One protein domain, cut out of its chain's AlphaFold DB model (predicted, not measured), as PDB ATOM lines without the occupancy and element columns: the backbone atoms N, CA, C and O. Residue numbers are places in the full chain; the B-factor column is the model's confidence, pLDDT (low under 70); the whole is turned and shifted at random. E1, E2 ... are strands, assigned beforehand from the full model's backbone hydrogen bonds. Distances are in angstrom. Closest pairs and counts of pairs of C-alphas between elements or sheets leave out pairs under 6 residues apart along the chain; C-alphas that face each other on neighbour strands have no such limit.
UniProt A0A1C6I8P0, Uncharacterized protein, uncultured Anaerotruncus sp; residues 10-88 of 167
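Overview. This is residues 10 to 88 of the 167 residues of an uncharacterized protein of uncultured Anaerotruncus sp (UniProt A0A1C6I8P0). There is little regular structure here: one strongly twisted, curled sheet, E1 E2 E3 E4, with residues 51 to 52 of a long loop paired on E4 and residues 86 to 87 on E1. The 79 printed residues hold four named strands, 30 residues, and no named helix: all strand, a meander, each strand the antiparallel neighbour of the one before. The whole is compact, radius of gyration of the C-alphas 11.9 A, spanning 32 by 28 by 24 A.

Along the chain. Find C-alpha 10 at (44.364, -12.624, 162.027); E1 runs to residue 17, 20.3 A. E2, residues 20 to 32, spans 26.7 A and bends by 99 degrees at residue 29. E3 is residues 62 to 67; E4, residues 76 to 78, ends at (44.872, -7.681, 149.788).

Arrangement. Look across the hairpins for atoms within hydrogen-bond range: N 13 and O 24 (E1, E2), 3.0 A; N 29 and O 64 (E2, E3), 2.8 A; N 67 and O 76 (E3, E4), 2.8 A.

Size, cuts and confidence. The printed part has no cut; link E2 to E3 is long. Residue 20 is under 70 in pLDDT.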
ATOM      1  N   VAL A  10      45.493 -12.191 162.850       90.88
ATOM      2  CA  VAL A  10      44.364 -12.624 162.027       90.88
ATOM      3  C   VAL A  10      43.320 -11.522 162.047       90.88
ATOM      4  O   VAL A  10      42.906 -11.058 163.111       90.88
ATOM      5  N   VAL A  11      42.888 -11.089 160.867       92.25
ATOM      6  CA  VAL A  11      41.914 -10.009 160.723       92.25
ATOM      7  C   VAL A  11      40.769 -10.402 159.808       92.25
ATOM      8  O   VAL A  11      40.929 -11.192 158.876       92.25
ATOM      9  N   THR A  12      39.611  -9.796 160.051       92.75
ATOM     10  CA  THR A  12      38.442  -9.884 159.183       92.75
ATOM     11  C   THR A  12      38.040  -8.515 158.647       92.75
ATOM     12  O   THR A  12      38.235  -7.492 159.306       92.75
ATOM     13  N   TRP A  13      37.499  -8.477 157.429       91.81
ATOM     14  CA  TRP A  13      36.945  -7.254 156.844       91.81
ATOM     15  C   TRP A  13      35.839  -7.546 155.834       91.81
ATOM     16  O   TRP A  13      35.856  -8.592 155.173       91.81
ATOM     17  N   PRO A  14      34.889  -6.613 155.659       88.06
ATOM     18  CA  PRO A  14      33.925  -6.686 154.575       88.06
ATOM     19  C   PRO A  14      34.603  -6.398 153.230       88.06
ATOM     20  O   PRO A  14      35.360  -5.436 153.073       88.06
ATOM     21  N   ALA A  15      34.299  -7.215 152.231       84.38
ATOM     22  CA  ALA A  15      34.723  -7.047 150.851       84.38
ATOM     23  C   ALA A  15      33.544  -7.289 149.907       84.38
ATOM     24  O   ALA A  15      32.653  -8.077 150.205       84.38
ATOM     25  N   ILE A  16      33.557  -6.655 148.736       77.75
ATOM     26  CA  ILE A  16      32.572  -6.931 147.688       77.75
ATOM     27  C   ILE A  16      33.203  -7.903 146.697       77.75
ATOM     28  O   ILE A  16      34.280  -7.640 146.159       77.75
ATOM     29  N   SER A  17      32.536  -9.027 146.462       74.31
ATOM     30  CA  SER A  17      32.911 -10.009 145.450       74.31
ATOM     31  C   SER A  17      31.685 -10.310 144.599       74.31
ATOM     32  O   SER A  17      30.656 -10.696 145.139       74.31
ATOM     33  N   CYS A  18      31.772 -10.091 143.285       73.81
ATOM     34  CA  CYS A  18      30.658 -10.302 142.346       73.81
ATOM     35  C   CYS A  18      29.340  -9.616 142.779       73.81
ATOM     36  O   CYS A  18      28.267 -10.194 142.660       73.81
ATOM     37  N   GLY A  19      29.424  -8.399 143.333       75.94
ATOM     38  CA  GLY A  19      28.258  -7.645 143.813       75.94
ATOM     39  C   GLY A  19      27.709  -8.081 145.177       75.94
ATOM     40  O   GLY A  19      26.787  -7.449 145.678       75.94
ATOM     41  N   GLN A  20      28.285  -9.106 145.813       67.38
ATOM     42  CA  GLN A  20      27.871  -9.574 147.135       67.38
ATOM     43  C   GLN A  20      28.850  -9.144 148.228       67.38
ATOM     44  O   GLN A  20      30.072  -9.227 148.066       67.38
ATOM     45  N   ASN A  21      28.303  -8.723 149.372       76.25
ATOM     46  CA  ASN A  21      29.080  -8.487 150.584       76.25
ATOM     47  C   ASN A  21      29.577  -9.827 151.129       76.25
ATOM     48  O   ASN A  21      28.797 -10.679 151.540       76.25
ATOM     49  N   THR A  22      30.889 -10.008 151.115       81.69
ATOM     50  CA  THR A  22      31.590 -11.182 151.628       81.69
ATOM     51  C   THR A  22      32.516 -10.740 152.749       81.69
ATOM     52  O   THR A  22      33.281  -9.790 152.585       81.69
ATOM     53  N   GLN A  23      32.495 -11.433 153.881       85.69
ATOM     54  CA  GLN A  23      33.503 -11.240 154.917       85.69
ATOM     55  C   GLN A  23      34.749 -12.047 154.551       85.69
ATOM     56  O   GLN A  23      34.664 -13.238 154.258       85.69
ATOM     57  N   ARG A  24      35.908 -11.391 154.516       89.56
ATOM     58  CA  ARG A  24      37.200 -12.045 154.292       89.56
ATOM     59  C   ARG A  24      37.937 -12.188 155.607       89.56
ATOM     60  O   ARG A  24      37.780 -11.344 156.484       89.56
ATOM     61  N   VAL A  25      38.743 -13.239 155.696       90.62
ATOM     62  CA  VAL A  25      39.641 -13.523 156.815       90.62
ATOM     63  C   VAL A  25      41.037 -13.745 156.248       90.62
ATOM     64  O   VAL A  25      41.173 -14.339 155.175       90.62
ATOM     65  N   GLY A  26      42.063 -13.249 156.928       91.94
ATOM     66  CA  GLY A  26      43.450 -13.457 156.527       91.94
ATOM     67  C   GLY A  26      44.448 -12.946 157.555       91.94
ATOM     68  O   GLY A  26      44.064 -12.358 158.566       91.94
ATOM     69  N   TYR A  27      45.727 -13.160 157.268       93.25
ATOM     70  CA  TYR A  27      46.840 -12.818 158.152       93.25
ATOM     71  C   TYR A  27      47.491 -11.510 157.727       93.25
ATOM     72  O   TYR A  27      47.814 -11.326 156.551       93.25
ATOM     73  N   VAL A  28      47.713 -10.606 158.674       93.81
ATOM     74  CA  VAL A  28      48.445  -9.365 158.431       93.81
ATOM     75  C   VAL A  28      49.918  -9.698 158.221       93.81
ATOM     76  O   VAL A  28      50.587 -10.221 159.104       93.81
ATOM     77  N   VAL A  29      50.431  -9.370 157.044       93.69
ATOM     78  CA  VAL A  29      51.837  -9.553 156.665       93.69
ATOM     79  C   VAL A  29      52.644  -8.305 157.000       93.69
ATOM     80  O   VAL A  29      53.761  -8.398 157.495       93.69
ATOM     81  N   ALA A  30      52.079  -7.128 156.733       93.94
ATOM     82  CA  ALA A  30      52.744  -5.851 156.942       93.94
ATOM     83  C   ALA A  30      51.725  -4.729 157.152       93.94
ATOM     84  O   ALA A  30      50.581  -4.811 156.698       93.94
ATOM     85  N   ILE A  31      52.167  -3.653 157.793       95.06
ATOM     86  CA  ILE A  31      51.437  -2.390 157.864       95.06
ATOM     87  C   ILE A  31      52.036  -1.440 156.827       95.06
ATOM     88  O   ILE A  31      53.250  -1.276 156.764       95.06
ATOM     89  N   ILE A  32      51.180  -0.845 156.003       94.44
ATOM     90  CA  ILE A  32      51.531   0.088 154.933       94.44
ATOM     91  C   ILE A  32      51.052   1.484 155.362       94.44
ATOM     92  O   ILE A  32      49.837   1.710 155.422       94.44
ATOM     93  N   PRO A  33      51.967   2.413 155.676       93.69
ATOM     94  CA  PRO A  33      51.638   3.809 155.944       93.69
ATOM     95  C   PRO A  33      50.888   4.490 154.790       93.69
ATOM     96  O   PRO A  33      50.924   4.055 153.637       93.69
ATOM     97  N   ALA A  34      50.203   5.592 155.096       93.25
ATOM     98  CA  ALA A  34      49.685   6.472 154.054       93.25
ATOM     99  C   ALA A  34      50.857   7.104 153.278       93.25
ATOM    100  O   ALA A  34      51.852   7.494 153.878       93.25
ATOM    101  N   GLY A  35      50.728   7.209 151.958       91.81
ATOM    102  CA  GLY A  35      51.776   7.675 151.047       91.81
ATOM    103  C   GLY A  35      52.619   6.553 150.437       91.81
ATOM    104  O   GLY A  35      53.194   6.750 149.367       91.81
ATOM    105  N   ASP A  36      52.616   5.359 151.032       92.94
ATOM    106  CA  ASP A  36      53.487   4.268 150.599       92.94
ATOM    107  C   ASP A  36      52.877   3.395 149.497       92.94
ATOM    108  O   ASP A  36      51.657   3.308 149.297       92.94
ATOM    109  N   ASN A  37      53.759   2.707 148.768       91.38
ATOM    110  CA  ASN A  37      53.376   1.773 147.721       91.38
ATOM    111  C   ASN A  37      52.967   0.411 148.313       91.38
ATOM    112  O   ASN A  37      53.806  -0.408 148.682       91.38
ATOM    113  N   ALA A  38      51.667   0.123 148.315       90.19
ATOM    114  CA  ALA A  38      51.110  -1.132 148.811       90.19
ATOM    115  C   ALA A  38      51.570  -2.367 148.017       90.19
ATOM    116  O   ALA A  38      51.619  -3.466 148.564       90.19
ATOM    117  N   VAL A  39      51.907  -2.211 146.732       90.94
ATOM    118  CA  VAL A  39      52.413  -3.312 145.897       90.94
ATOM    119  C   VAL A  39      53.860  -3.649 146.250       90.94
ATOM    120  O   VAL A  39      54.235  -4.815 146.153       90.94
ATOM    121  N   ALA A  40      54.649  -2.666 146.691       91.38
ATOM    122  CA  ALA A  40      56.031  -2.883 147.118       91.38
ATOM    123  C   ALA A  40      56.122  -3.733 148.396       91.38
ATOM    124  O   ALA A  40      57.107  -4.434 148.591       91.38
ATOM    125  N   ALA A  41      55.076  -3.724 149.228       90.56
ATOM    126  CA  ALA A  41      54.993  -4.565 150.419       90.56
ATOM    127  C   ALA A  41      54.697  -6.048 150.105       90.56
ATOM    128  O   ALA A  41      54.853  -6.904 150.973       90.56
ATOM    129  N   VAL A  42      54.244  -6.377 148.888       92.81
ATOM    130  CA  VAL A  42      53.932  -7.762 148.501       92.81
ATOM    131  C   VAL A  42      55.229  -8.568 148.350       92.81
ATOM    132  O   VAL A  42      56.144  -8.091 147.674       92.81
ATOM    133  N   PRO A  43      55.304  -9.812 148.864       91.19
ATOM    134  CA  PRO A  43      56.475 -10.663 148.685       91.19
ATOM    135  C   PRO A  43      56.896 -10.804 147.217       91.19
ATOM    136  O   PRO A  43      56.062 -11.010 146.321       91.19
ATOM    137  N   ALA A  44      58.206 -10.706 146.979       90.06
ATOM    138  CA  ALA A  44      58.796 -10.837 145.653       90.06
ATOM    139  C   ALA A  44      58.400 -12.174 144.996       90.06
ATOM    140  O   ALA A  44      58.207 -13.185 145.664       90.06
ATOM    141  N   GLY A  45      58.222 -12.171 143.674       87.31
ATOM    142  CA  GLY A  45      57.786 -13.359 142.926       87.31
ATOM    143  C   GLY A  45      56.279 -13.647 142.967       87.31
ATOM    144  O   GLY A  45      55.804 -14.476 142.195       87.31
ATOM    145  N   THR A  46      55.486 -12.928 143.775       90.62
ATOM    146  CA  THR A  46      54.020 -13.089 143.781       90.62
ATOM    147  C   THR A  46      53.427 -12.735 142.407       90.62
ATOM    148  O   THR A  46      53.574 -11.583 141.978       90.62
ATOM    149  N   PRO A  47      52.708 -13.639 141.710       91.56
ATOM    150  CA  PRO A  47      52.144 -13.334 140.396       91.56
ATOM    151  C   PRO A  47      51.095 -12.217 140.470       91.56
ATOM    152  O   PRO A  47      50.339 -12.134 141.437       91.56
ATOM    153  N   SER A  48      50.985 -11.389 139.429       88.69
ATOM    154  CA  SER A  48      50.066 -10.234 139.396       88.69
ATOM    155  C   SER A  48      48.612 -10.600 139.725       88.69
ATOM    156  O   SER A  48      47.957  -9.894 140.487       88.69
ATOM    157  N   ARG A  49      48.122 -11.757 139.255       89.75
ATOM    158  CA  ARG A  49      46.761 -12.257 139.543       89.75
ATOM    159  C   ARG A  49      46.473 -12.479 141.039       89.75
ATOM    160  O   ARG A  49      45.303 -12.441 141.427       89.75
ATOM    161  N   HIS A  50      47.510 -12.686 141.857       91.75
ATOM    162  CA  HIS A  50      47.424 -12.854 143.314       91.75
ATOM    163  C   HIS A  50      47.462 -11.519 144.068       91.75
ATOM    164  O   HIS A  50      47.185 -11.484 145.262       91.75
ATOM    165  N   ARG A  51      47.754 -10.404 143.388       93.50
ATOM    166  CA  ARG A  51      47.825  -9.066 143.985       93.50
ATOM    167  C   ARG A  51      46.474  -8.370 143.829       93.50
ATOM    168  O   ARG A  51      46.202  -7.712 142.830       93.50
ATOM    169  N   LYS A  52      45.592  -8.510 144.814       91.88
ATOM    170  CA  LYS A  52      44.254  -7.895 144.833       91.88
ATOM    171  C   LYS A  52      44.294  -6.519 145.500       91.88
ATOM    172  O   LYS A  52      43.512  -6.204 146.397       91.88
ATOM    173  N   ILE A  53      45.232  -5.695 145.041       89.94
ATOM    174  CA  ILE A  53      45.493  -4.350 145.550       89.94
ATOM    175  C   ILE A  53      44.933  -3.349 144.541       89.94
ATOM    176  O   ILE A  53      45.392  -3.278 143.408       89.94
ATOM    177  N   ARG A  54      43.905  -2.593 144.947       79.50
ATOM    178  CA  ARG A  54      43.192  -1.665 144.051       79.50
ATOM    179  C   ARG A  54      43.956  -0.366 143.785       79.50
ATOM    180  O   ARG A  54      43.810   0.214 142.718       79.50
ATOM    181  N   HIS A  55      44.727   0.100 144.765       77.50
ATOM    182  CA  HIS A  55      45.480   1.349 144.683       77.50
ATOM    183  C   HIS A  55      46.940   1.074 145.016       77.50
ATOM    184  O   HIS A  55      47.224   0.558 146.095       77.50
ATOM    185  N   THR A  56      47.831   1.416 144.084       81.88
ATOM    186  CA  THR A  56      49.278   1.241 144.240       81.88
ATOM    187  C   THR A  56      49.804   2.103 145.377       81.88
ATOM    188  O   THR A  56      50.453   1.579 146.269       81.88
ATOM    189  N   VAL A  57      49.458   3.393 145.396       85.81
ATOM    190  CA  VAL A  57      49.795   4.307 146.495       85.81
ATOM    191  C   VAL A  57      48.633   4.366 147.480       85.81
ATOM    192  O   VAL A  57      47.479   4.598 147.100       85.81
ATOM    193  N   ALA A  58      48.929   4.118 148.750       81.44
ATOM    194  CA  ALA A  58      47.951   4.110 149.819       81.44
ATOM    195  C   ALA A  58      47.590   5.550 150.222       81.44
ATOM    196  O   ALA A  58      48.422   6.277 150.742       81.44
ATOM    197  N   LYS A  59      46.340   5.978 150.009       87.50
ATOM    198  CA  LYS A  59      45.866   7.289 150.505       87.50
ATOM    199  C   LYS A  59      45.746   7.345 152.032       87.50
ATOM    200  O   LYS A  59      45.913   8.400 152.622       87.50
ATOM    201  N   ASP A  60      45.483   6.194 152.640       91.06
ATOM    202  CA  ASP A  60      45.320   5.999 154.078       91.06
ATOM    203  C   ASP A  60      46.140   4.779 154.499       91.06
ATOM    204  O   ASP A  60      46.428   3.923 153.658       91.06
ATOM    205  N   ALA A  61      46.422   4.643 155.796       92.88
ATOM    206  CA  ALA A  61      47.109   3.471 156.325       92.88
ATOM    207  C   ALA A  61      46.335   2.168 156.031       92.88
ATOM    208  O   ALA A  61      45.117   2.055 156.243       92.88
ATOM    209  N   ARG A  62      47.053   1.164 155.528       94.81
ATOM    210  CA  ARG A  62      46.520  -0.127 155.077       94.81
ATOM    211  C   ARG A  62      47.273  -1.276 155.725       94.81
ATOM    212  O   ARG A  62      48.436  -1.144 156.071       94.81
ATOM    213  N   ALA A  63      46.616  -2.418 155.857       94.88
ATOM    214  CA  ALA A  63      47.282  -3.663 156.220       94.88
ATOM    215  C   ALA A  63      47.448  -4.501 154.958       94.88
ATOM    216  O   ALA A  63      46.479  -4.691 154.227       94.88
ATOM    217  N   LEU A  64      48.647  -5.009 154.697       95.81
ATOM    218  CA  LEU A  64      48.836  -6.074 153.724       95.81
ATOM    219  C   LEU A  64      48.351  -7.376 154.355       95.81
ATOM    220  O   LEU A  64      48.891  -7.793 155.375       95.81
ATOM    221  N   VAL A  65      47.352  -8.014 153.755       95.06
ATOM    222  CA  VAL A  65      46.726  -9.224 154.292       95.06
ATOM    223  C   VAL A  65      46.846 -10.374 153.301       95.06
ATOM    224  O   VAL A  65      46.413 -10.250 152.153       95.06
ATOM    225  N   ALA A  66      47.405 -11.494 153.754       93.88
ATOM    226  CA  ALA A  66      47.457 -12.749 153.019       93.88
ATOM    227  C   ALA A  66      46.191 -13.575 153.284       93.88
ATOM    228  O   ALA A  66      45.824 -13.837 154.428       93.88
ATOM    229  N   VAL A  67      45.525 -13.985 152.207       91.88
ATOM    230  CA  VAL A  67      44.315 -14.809 152.230       91.88
ATOM    231  C   VAL A  67      44.615 -16.116 151.519       91.88
ATOM    232  O   VAL A  67      44.851 -16.138 150.307       91.88
ATOM    233  N   GLU A  68      44.590 -17.209 152.268       87.06
ATOM    234  CA  GLU A  68      44.691 -18.545 151.697       87.06
ATOM    235  C   GLU A  68      43.469 -18.851 150.833       87.06
ATOM    236  O   GLU A  68      42.357 -18.383 151.082       87.06
ATOM    237  N   THR A  69      43.665 -19.609 149.761       80.38
ATOM    238  CA  THR A  69      42.577 -19.972 148.852       80.38
ATOM    239  C   THR A  69      42.680 -21.442 148.516       80.38
ATOM    240  O   THR A  69      43.751 -21.939 148.172       80.38
ATOM    241  N   ALA A  70      41.553 -22.145 148.609       73.38
ATOM    242  CA  ALA A  70      41.501 -23.559 148.278       73.38
ATOM    243  C   ALA A  70      41.959 -23.777 146.826       73.38
ATOM    244  O   ALA A  70      41.428 -23.162 145.903       73.38
ATOM    245  N   GLY A  71      42.952 -24.647 146.635       71.25
ATOM    246  CA  GLY A  71      43.459 -25.006 145.309       71.25
ATOM    247  C   GLY A  71      44.541 -24.085 144.743       71.25
ATOM    248  O   GLY A  71      44.941 -24.285 143.600       71.25
ATOM    249  N   SER A  72      45.056 -23.116 145.511       76.50
ATOM    250  CA  SER A  72      46.264 -22.387 145.123       76.50
ATOM    251  C   SER A  72      47.356 -22.494 146.186       76.50
ATOM    252  O   SER A  72      47.083 -22.202 147.347       76.50
ATOM    253  N   PRO A  73      48.599 -22.857 145.813       81.62
ATOM    254  CA  PRO A  73      49.720 -22.886 146.750       81.62
ATOM    255  C   PRO A  73      50.216 -21.480 147.123       81.62
ATOM    256  O   PRO A  73      51.047 -21.342 148.013       81.62
ATOM    257  N   ILE A  74      49.739 -20.438 146.432       87.88
ATOM    258  CA  ILE A  74      50.142 -19.048 146.652       87.88
ATOM    259  C   ILE A  74      48.933 -18.272 147.191       87.88
ATOM    260  O   ILE A  74      47.887 -18.250 146.529       87.88
ATOM    261  N   PRO A  75      49.049 -17.592 148.345       90.38
ATOM    262  CA  PRO A  75      47.957 -16.798 148.889       90.38
ATOM    263  C   PRO A  75      47.639 -15.590 148.001       90.38
ATOM    264  O   PRO A  75      48.462 -15.115 147.213       90.38
ATOM    265  N   TYR A  76      46.422 -15.073 148.131       93.25
ATOM    266  CA  TYR A  76      46.054 -13.785 147.556       93.25
ATOM    267  C   TYR A  76      46.363 -12.675 148.553       93.25
ATOM    268  O   TYR A  76      46.006 -12.764 149.725       93.25
ATOM    269  N   TYR A  77      46.974 -11.601 148.070       94.62
ATOM    270  CA  TYR A  77      47.334 -10.448 148.877       94.62
ATOM    271  C   TYR A  77      46.346  -9.311 148.655       94.62
ATOM    272  O   TYR A  77      46.115  -8.878 147.523       94.62
ATOM    273  N   TYR A  78      45.787  -8.813 149.749       94.62
ATOM    274  CA  TYR A  78      44.872  -7.681 149.788       94.62
ATOM    275  C   TYR A  78      45.491  -6.538 150.591       94.62
ATOM    276  O   TYR A  78      46.331  -6.768 151.451       94.62
ATOM    277  N   ALA A  79      45.046  -5.306 150.334       95.25
ATOM    278  CA  ALA A  79      45.455  -4.131 151.109       95.25
ATOM    279  C   ALA A  79      44.234  -3.333 151.621       95.25
ATOM    280  O   ALA A  79      43.971  -2.227 151.119       95.25
ATOM    281  N   PRO A  80      43.409  -3.897 152.529       94.00
ATOM    282  CA  PRO A  80      42.309  -3.164 153.154       94.00
ATOM    283  C   PRO A  80      42.810  -1.997 154.019       94.00
ATOM    284  O   PRO A  80      43.930  -2.005 154.526       94.00
ATOM    285  N   GLN A  81      41.961  -0.981 154.190       93.06
ATOM    286  CA  GLN A  81      42.206   0.117 155.133       93.06
ATOM    287  C   GLN A  81      42.198  -0.417 156.568       93.06
ATOM    288  O   GLN A  81      41.297  -1.177 156.925       93.06
ATOM    289  N   ILE A  82      43.146   0.034 157.397       91.81
ATOM    290  CA  ILE A  82      43.262  -0.410 158.797       91.81
ATOM    291  C   ILE A  82      41.989  -0.104 159.596       91.81
ATOM    292  O   ILE A  82      41.545  -0.909 160.406       91.81
ATOM    293  N   SER A  83      41.328   1.018 159.316       90.31
ATOM    294  CA  SER A  83      40.072   1.392 159.982       90.31
ATOM    295  C   SER A  83      38.903   0.431 159.701       90.31
ATOM    296  O   SER A  83      37.938   0.382 160.471       90.31
ATOM    297  N   ARG A  84      38.980  -0.348 158.611       89.06
ATOM    298  CA  ARG A  84      37.924  -1.257 158.132       89.06
ATOM    299  C   ARG A  84      38.160  -2.729 158.460       89.06
ATOM    300  O   ARG A  84      37.292  -3.548 158.170       89.06
ATOM    301  N   ILE A  85      39.308  -3.065 159.034       91.56
ATOM    302  CA  ILE A  85      39.611  -4.414 159.514       91.56
ATOM    303  C   ILE A  85      39.289  -4.519 161.009       91.56
ATOM    304  O   ILE A  85      39.220  -3.523 161.740       91.56
ATOM    305  N   ARG A  86      39.039  -5.742 161.459       91.12
ATOM    306  CA  ARG A  86      38.844  -6.118 162.861       91.12
ATOM    307  C   ARG A  86      39.730  -7.316 163.152       91.12
ATOM    308  O   ARG A  86      39.921  -8.131 162.256       91.12
ATOM    309  N   LEU A  87      40.258  -7.429 164.368       88.81
ATOM    310  CA  LEU A  87      40.895  -8.674 164.796       88.81
ATOM    311  C   LEU A  87      39.861  -9.801 164.703       88.81
ATOM    312  O   LEU A  87      38.690  -9.593 165.020       88.81
ATOM    313  N   ALA A  88      40.272 -10.953 164.187       81.94
ATOM    314  CA  ALA A  88      39.446 -12.143 164.242       81.94
ATOM    315  C   ALA A  88      39.503 -12.688 165.673       81.94
ATOM    316  O   ALA A  88      40.591 -12.910 166.200       81.94
TER     317      ALA A  88